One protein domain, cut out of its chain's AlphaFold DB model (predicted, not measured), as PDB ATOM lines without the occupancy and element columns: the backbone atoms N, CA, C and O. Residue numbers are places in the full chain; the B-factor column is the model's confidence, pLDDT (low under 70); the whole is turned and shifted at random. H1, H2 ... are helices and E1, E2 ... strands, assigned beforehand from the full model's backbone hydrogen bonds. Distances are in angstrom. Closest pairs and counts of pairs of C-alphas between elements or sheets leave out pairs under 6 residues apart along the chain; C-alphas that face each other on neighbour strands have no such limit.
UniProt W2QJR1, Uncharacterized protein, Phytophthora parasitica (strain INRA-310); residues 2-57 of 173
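This is residues 2 to 57 of the 173 residues of an uncharacterized protein of Phytophthora parasitica (strain INRA-310) (UniProt W2QJR1). What shape do these atoms make? A tiny ladder of two antiparallel strands, E1 and E2, lies between two helices at opposite ends of a loose, elongated model, H1 at one end and H2 at the other. Beside the ladder the chain folds back after E1, and residues 8 to 9 make a short antiparallel pairing with residues 4 to 5. What are the counts and the size? The printed part has 56 residues, with two named strands and two named helices in the order E1, H1, E2, H2, in the mixed class of helices and strands. It is loose, with a radius of gyration of the C-alphas of 13.0 A and spans of 33 by 21 by 20 A.

Where do the first two elements lie? E1 is residues 2 to 5, from C-alpha 2 at (17.694, 46.572, 124.810), and H1 is residues 16 to 25, 14.2 A long. Where are the last two? E2 is residues 32 to 34, 6.3 A long. H2 is residues 45 to 55, 15.4 A long, and ends with C-alpha 55 at (31.528, 46.013, 131.224).

How do the strands pair? E1 and E2 are antiparallel neighbours at 153 degrees, and C-alphas 3 and 33, which face each other, are 4.7 A apart. N 4 and O 32, at 2.8 A, and N 2 and O 34, at 2.9 A, are within hydrogen-bond range. What of the helices? H1 and H2 are apart, and so are E1 and H2. In both helices every O i to N i+4 pair is within hydrogen-bond range.

How far does it reach? The two C-alphas farthest apart, those of Lys 25 and Ala 45, are 33.8 A from each other. Are there cuts or long links? The printed part has no cut, and the three links are short. Where is confidence low? Residues 36 to 43 are under 70 in pLDDT, and the mean of the printed part is 80.9.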
ATOM      1  N   GLN A   2      18.701  47.363 125.515       77.81
ATOM      2  CA  GLN A   2      17.694  46.572 124.810       77.81
ATOM      3  C   GLN A   2      18.312  45.457 123.984       77.81
ATOM      4  O   GLN A   2      19.225  45.691 123.196       77.81
ATOM      5  N   PHE A   3      17.791  44.244 124.141       85.31
ATOM      6  CA  PHE A   3      18.189  43.118 123.309       85.31
ATOM      7  C   PHE A   3      17.451  43.151 121.974       85.31
ATOM      8  O   PHE A   3      16.291  43.563 121.884       85.31
ATOM      9  N   LYS A   4      18.131  42.687 120.932       86.19
ATOM     10  CA  LYS A   4      17.599  42.548 119.584       86.19
ATOM     11  C   LYS A   4      18.029  41.205 119.007       86.19
ATOM     12  O   LYS A   4      19.213  40.880 119.011       86.19
ATOM     13  N   VAL A   5      17.068  40.456 118.480       88.25
ATOM     14  CA  VAL A   5      17.280  39.156 117.824       88.25
ATOM     15  C   VAL A   5      16.553  39.181 116.489       88.25
ATOM     16  O   VAL A   5      15.419  39.649 116.431       88.25
ATOM     17  N   GLU A   6      17.209  38.756 115.404       84.50
ATOM     18  CA  GLU A   6      16.609  38.707 114.054       84.50
ATOM     19  C   GLU A   6      15.859  39.994 113.663       84.50
ATOM     20  O   GLU A   6      14.757  39.994 113.119       84.50
ATOM     21  N   LYS A   7      16.470  41.140 113.979       80.12
ATOM     22  CA  LYS A   7      15.923  42.489 113.764       80.12
ATOM     23  C   LYS A   7      14.743  42.900 114.659       80.12
ATOM     24  O   LYS A   7      14.339  44.059 114.575       80.12
ATOM     25  N   ARG A   8      14.249  42.042 115.552       84.31
ATOM     26  CA  ARG A   8      13.162  42.347 116.497       84.31
ATOM     27  C   ARG A   8      13.708  42.740 117.864       84.31
ATOM     28  O   ARG A   8      14.602  42.083 118.390       84.31
ATOM     29  N   LEU A   9      13.160  43.812 118.434       84.69
ATOM     30  CA  LEU A   9      13.467  44.218 119.802       84.69
ATOM     31  C   LEU A   9      12.802  43.258 120.793       84.69
ATOM     32  O   LEU A   9      11.644  42.876 120.625       84.69
ATOM     33  N   VAL A  10      13.539  42.883 121.830       87.06
ATOM     34  CA  VAL A  10      13.033  42.069 122.932       87.06
ATOM     35  C   VAL A  10      12.302  42.981 123.910       87.06
ATOM     36  O   VAL A  10      12.760  44.089 124.206       87.06
ATOM     37  N   ASN A  11      11.151  42.516 124.400       82.88
ATOM     38  CA  ASN A  11      10.431  43.183 125.478       82.88
ATOM     39  C   ASN A  11      11.249  43.061 126.778       82.88
ATOM     40  O   ASN A  11      11.469  41.925 127.209       82.88
ATOM     41  N   PRO A  12      11.685  44.178 127.390       79.19
ATOM     42  CA  PRO A  12      12.474  44.147 128.620       79.19
ATOM     43  C   PRO A  12      11.640  43.808 129.866       79.19
ATOM     44  O   PRO A  12      12.195  43.377 130.869       79.19
ATOM     45  N   ASN A  13      10.312  43.949 129.808       83.25
ATOM     46  CA  ASN A  13       9.418  43.718 130.945       83.25
ATOM     47  C   ASN A  13       9.053  42.228 131.060       83.25
ATOM     48  O   ASN A  13       7.904  41.840 130.843       83.25
ATOM     49  N   LYS A  14      10.053  41.390 131.344       85.19
ATOM     50  CA  LYS A  14       9.903  39.956 131.628       85.19
ATOM     51  C   LYS A  14      10.235  39.688 133.093       85.19
ATOM     52  O   LYS A  14      11.117  40.335 133.648       85.19
ATOM     53  N   ASN A  15       9.525  38.742 133.698       89.88
ATOM     54  CA  ASN A  15       9.931  38.139 134.966       89.88
ATOM     55  C   ASN A  15      11.077  37.136 134.733       89.88
ATOM     56  O   ASN A  15      11.399  36.821 133.585       89.88
ATOM     57  N   ASP A  16      11.672  36.628 135.811       89.25
ATOM     58  CA  ASP A  16      12.821  35.713 135.749       89.25
ATOM     59  C   ASP A  16      12.529  34.460 134.909       89.25
ATOM     60  O   ASP A  16      13.326  34.097 134.043       89.25
ATOM     61  N   ASP A  17      11.347  33.858 135.066       91.31
ATOM     62  CA  ASP A  17      10.925  32.706 134.258       91.31
ATOM     63  C   ASP A  17      10.844  33.053 132.765       91.31
ATOM     64  O   ASP A  17      11.345  32.320 131.913       91.31
ATOM     65  N   GLY A  18      10.279  34.219 132.437       90.38
ATOM     66  CA  GLY A  18      10.202  34.709 131.065       90.38
ATOM     67  C   GLY A  18      11.567  35.060 130.466       90.38
ATOM     68  O   GLY A  18      11.715  35.027 129.240       90.38
ATOM     69  N   TRP A  19      12.561  35.397 131.294       91.50
ATOM     70  CA  TRP A  19      13.953  35.555 130.866       91.50
ATOM     71  C   TRP A  19      14.631  34.208 130.620       91.50
ATOM     72  O   TRP A  19      15.300  34.069 129.597       91.50
ATOM     73  N   ASN A  20      14.416  33.217 131.486       90.06
ATOM     74  CA  ASN A  20      14.964  31.869 131.322       90.06
ATOM     75  C   ASN A  20      14.429  31.188 130.057       90.06
ATOM     76  O   ASN A  20      15.217  30.736 129.230       90.06
ATOM     77  N   GLU A  21      13.113  31.215 129.836       92.62
ATOM     78  CA  GLU A  21      12.500  30.665 128.619       92.62
ATOM     79  C   GLU A  21      13.031  31.371 127.359       92.62
ATOM     80  O   GLU A  21      13.293  30.753 126.322       92.62
ATOM     81  N   TRP A  22      13.237  32.691 127.440       91.31
ATOM     82  CA  TRP A  22      13.826  33.445 126.340       91.31
ATOM     83  C   TRP A  22      15.289  33.050 126.089       91.31
ATOM     84  O   TRP A  22      15.670  32.918 124.926       91.31
ATOM     85  N   LEU A  23      16.098  32.836 127.129       89.56
ATOM     86  CA  LEU A  23      17.483  32.377 126.989       89.56
ATOM     87  C   LEU A  23      17.547  30.993 126.343       89.56
ATOM     88  O   LEU A  23      18.258  30.830 125.354       89.56
ATOM     89  N   GLU A  24      16.753  30.038 126.830       91.81
ATOM     90  CA  GLU A  24      16.685  28.684 126.273       91.81
ATOM     91  C   GLU A  24      16.320  28.716 124.788       91.81
ATOM     92  O   GLU A  24      17.036  28.157 123.953       91.81
ATOM     93  N   LYS A  25      15.270  29.468 124.435       90.25
ATOM     94  CA  LYS A  25      14.800  29.610 123.053       90.25
ATOM     95  C   LYS A  25      15.835  30.228 122.110       90.25
ATOM     96  O   LYS A  25      15.823  29.929 120.919       90.25
ATOM     97  N   ASN A  26      16.689  31.116 122.614       88.31
ATOM     98  CA  ASN A  26      17.701  31.813 121.815       88.31
ATOM     99  C   ASN A  26      19.106  31.219 122.003       88.31
ATOM    100  O   ASN A  26      20.094  31.841 121.606       88.31
ATOM    101  N   THR A  27      19.213  30.014 122.569       88.81
ATOM    102  CA  THR A  27      20.489  29.307 122.707       88.81
ATOM    103  C   THR A  27      21.126  29.105 121.332       88.81
ATOM    104  O   THR A  27      20.510  28.563 120.417       88.81
ATOM    105  N   GLY A  28      22.367  29.568 121.170       85.56
ATOM    106  CA  GLY A  28      23.101  29.503 119.900       85.56
ATOM    107  C   GLY A  28      22.744  30.598 118.885       85.56
ATOM    108  O   GLY A  28      23.430  30.724 117.872       85.56
ATOM    109  N   ALA A  29      21.728  31.427 119.147       86.38
ATOM    110  CA  ALA A  29      21.407  32.576 118.308       86.38
ATOM    111  C   ALA A  29      22.303  33.781 118.644       86.38
ATOM    112  O   ALA A  29      22.664  34.026 119.794       86.38
ATOM    113  N   THR A  30      22.636  34.587 117.631       84.94
ATOM    114  CA  THR A  30      23.344  35.856 117.855       84.94
ATOM    115  C   THR A  30      22.368  36.911 118.373       84.94
ATOM    116  O   THR A  30      21.484  37.371 117.646       84.94
ATOM    117  N   VAL A  31      22.555  37.327 119.624       86.38
ATOM    118  CA  VAL A  31      21.802  38.417 120.254       86.38
ATOM    119  C   VAL A  31      22.606  39.709 120.156       86.38
ATOM    120  O   VAL A  31      23.763  39.771 120.558       86.38
ATOM    121  N   THR A  32      21.985  40.775 119.653       82.12
ATOM    122  CA  THR A  32      22.568  42.121 119.687       82.12
ATOM    123  C   THR A  32      22.101  42.855 120.938       82.12
ATOM    124  O   THR A  32      20.898  43.014 121.146       82.12
ATOM    125  N   ILE A  33      23.037  43.346 121.751       80.25
ATOM    126  CA  ILE A  33      22.739  44.252 122.864       80.25
ATOM    127  C   ILE A  33      22.886  45.685 122.359       80.25
ATOM    128  O   ILE A  33      23.962  46.099 121.940       80.25
ATOM    129  N   MET A  34      21.795  46.443 122.386       75.69
ATOM    130  CA  MET A  34      21.784  47.860 122.044       75.69
ATOM    131  C   MET A  34      21.852  48.690 123.323       75.69
ATOM    132  O   MET A  34      20.987  48.600 124.203       75.69
ATOM    133  N   ILE A  35      22.888  49.516 123.411       71.06
ATOM    134  CA  ILE A  35      23.103  50.444 124.517       71.06
ATOM    135  C   ILE A  35      22.978  51.840 123.935       71.06
ATOM    136  O   ILE A  35      23.850  52.310 123.214       71.06
ATOM    137  N   TYR A  36      21.829  52.458 124.180       69.44
ATOM    138  CA  TYR A  36      21.561  53.812 123.726       69.44
ATOM    139  C   TYR A  36      22.224  54.796 124.681       69.44
ATOM    140  O   TYR A  36      22.083  54.644 125.895       69.44
ATOM    141  N   ASP A  37      22.866  55.832 124.140       58.59
ATOM    142  CA  ASP A  37      23.516  56.870 124.948       58.59
ATOM    143  C   ASP A  37      22.534  57.673 125.832       58.59
ATOM    144  O   ASP A  37      22.990  58.419 126.689       58.59
ATOM    145  N   TYR A  38      21.213  57.472 125.692       62.28
ATOM    146  CA  TYR A  38      20.148  58.086 126.506       62.28
ATOM    147  C   TYR A  38      18.889  57.190 126.594       62.28
ATOM    148  O   TYR A  38      17.767  57.637 126.361       62.28
ATOM    149  N   GLY A  39      19.065  55.882 126.812       62.44
ATOM    150  CA  GLY A  39      17.962  54.906 126.857       62.44
ATOM    151  C   GLY A  39      17.318  54.729 128.240       62.44
ATOM    152  O   GLY A  39      17.845  55.187 129.244       62.44
ATOM    153  N   MET A  40      16.225  53.958 128.308       61.19
ATOM    154  CA  MET A  40      15.403  53.754 129.522       61.19
ATOM    155  C   MET A  40      16.131  53.225 130.779       61.19
ATOM    156  O   MET A  40      15.597  53.375 131.868       61.19
ATOM    157  N   GLU A  41      17.320  52.620 130.663       61.22
ATOM    158  CA  GLU A  41      18.090  52.130 131.833       61.22
ATOM    159  C   GLU A  41      19.467  52.783 131.999       61.22
ATOM    160  O   GLU A  41      20.050  52.722 133.072       61.22
ATOM    161  N   VAL A  42      20.001  53.407 130.945       62.81
ATOM    162  CA  VAL A  42      21.208  54.240 131.027       62.81
ATOM    163  C   VAL A  42      20.719  55.667 130.840       62.81
ATOM    164  O   VAL A  42      20.854  56.261 129.773       62.81
ATOM    165  N   VAL A  43      20.004  56.144 131.858       63.88
ATOM    166  CA  VAL A  43      19.218  57.383 131.790       63.88
ATOM    167  C   VAL A  43      20.119  58.590 132.019       63.88
ATOM    168  O   VAL A  43      19.893  59.663 131.460       63.88
ATOM    169  N   THR A  44      21.166  58.420 132.827       70.19
ATOM    170  CA  THR A  44      22.089  59.495 133.180       70.19
ATOM    171  C   THR A  44      23.511  59.222 132.699       70.19
ATOM    172  O   THR A  44      23.951  58.081 132.535       70.19
ATOM    173  N   ALA A  45      24.295  60.296 132.563       75.69
ATOM    174  CA  ALA A  45      25.733  60.195 132.316       75.69
ATOM    175  C   ALA A  45      26.452  59.350 133.390       75.69
ATOM    176  O   ALA A  45      27.440  58.678 133.096       75.69
ATOM    177  N   LYS A  46      25.937  59.344 134.628       78.06
ATOM    178  CA  LYS A  46      26.462  58.531 135.729       78.06
ATOM    179  C   LYS A  46      26.228  57.039 135.488       78.06
ATOM    180  O   LYS A  46      27.161  56.260 135.669       78.06
ATOM    181  N   ASP A  47      25.039  56.661 135.026       75.75
ATOM    182  CA  ASP A  47      24.705  55.267 134.695       75.75
ATOM    183  C   ASP A  47      25.565  54.767 133.534       75.75
ATOM    184  O   ASP A  47      26.062  53.643 133.555       75.75
ATOM    185  N   ARG A  48      25.833  55.641 132.557       76.69
ATOM    186  CA  ARG A  48      26.725  55.333 131.434       76.69
ATOM    187  C   ARG A  48      28.149  55.072 131.908       76.69
ATOM    188  O   ARG A  48      28.764  54.091 131.502       76.69
ATOM    189  N   VAL A  49      28.679  55.933 132.776       81.50
ATOM    190  CA  VAL A  49      30.018  55.746 133.354       81.50
ATOM    191  C   VAL A  49      30.079  54.469 134.190       81.50
ATOM    192  O   VAL A  49      31.065  53.739 134.096       81.50
ATOM    193  N   ALA A  50      29.042  54.177 134.977       82.31
ATOM    194  CA  ALA A  50      28.960  52.952 135.765       82.31
ATOM    195  C   ALA A  50      28.953  51.705 134.868       82.31
ATOM    196  O   ALA A  50      29.731  50.783 135.104       82.31
ATOM    197  N   PHE A  51      28.153  51.715 133.800       80.00
ATOM    198  CA  PHE A  51      28.119  50.637 132.818       80.00
ATOM    199  C   PHE A  51      29.473  50.436 132.129       80.00
ATOM    200  O   PHE A  51      29.997  49.324 132.109       80.00
ATOM    201  N   LEU A  52      30.070  51.508 131.596       83.12
ATOM    202  CA  LEU A  52      31.363  51.421 130.921       83.12
ATOM    203  C   LEU A  52      32.432  50.865 131.860       83.12
ATOM    204  O   LEU A  52      33.180  49.985 131.455       83.12
ATOM    205  N   LYS A  53      32.465  51.305 133.123       83.25
ATOM    206  CA  LYS A  53      33.372  50.755 134.141       83.25
ATOM    207  C   LYS A  53      33.125  49.277 134.442       83.25
ATOM    208  O   LYS A  53      34.080  48.552 134.689       83.25
ATOM    209  N   ALA A  54      31.869  48.839 134.450       80.38
ATOM    210  CA  ALA A  54      31.523  47.457 134.761       80.38
ATOM    211  C   ALA A  54      31.834  46.493 133.606       80.38
ATOM    212  O   ALA A  54      32.256  45.361 133.850       80.38
ATOM    213  N   CYS A  55      31.615  46.927 132.363       77.88
ATOM    214  CA  CYS A  55      31.528  46.013 131.224       77.88
ATOM    215  C   CYS A  55      32.596  46.217 130.145       77.88
ATOM    216  O   CYS A  55      32.929  45.254 129.461       77.88
ATOM    217  N   ILE A  56      33.110  47.436 129.965       83.38
ATOM    218  CA  ILE A  56      33.935  47.792 128.797       83.38
ATOM    219  C   ILE A  56      35.353  48.178 129.211       83.38
ATOM    220  O   ILE A  56      36.322  47.663 128.668       83.38
ATOM    221  N   LEU A  57      35.487  49.067 130.191       85.12
ATOM    222  CA  LEU A  57      36.775  49.572 130.648       85.12
ATOM    223  C   LEU A  57      37.535  48.507 131.455       85.12
ATOM    224  O   LEU A  57      36.928  47.593 132.027       85.12
TER     225      LEU A  57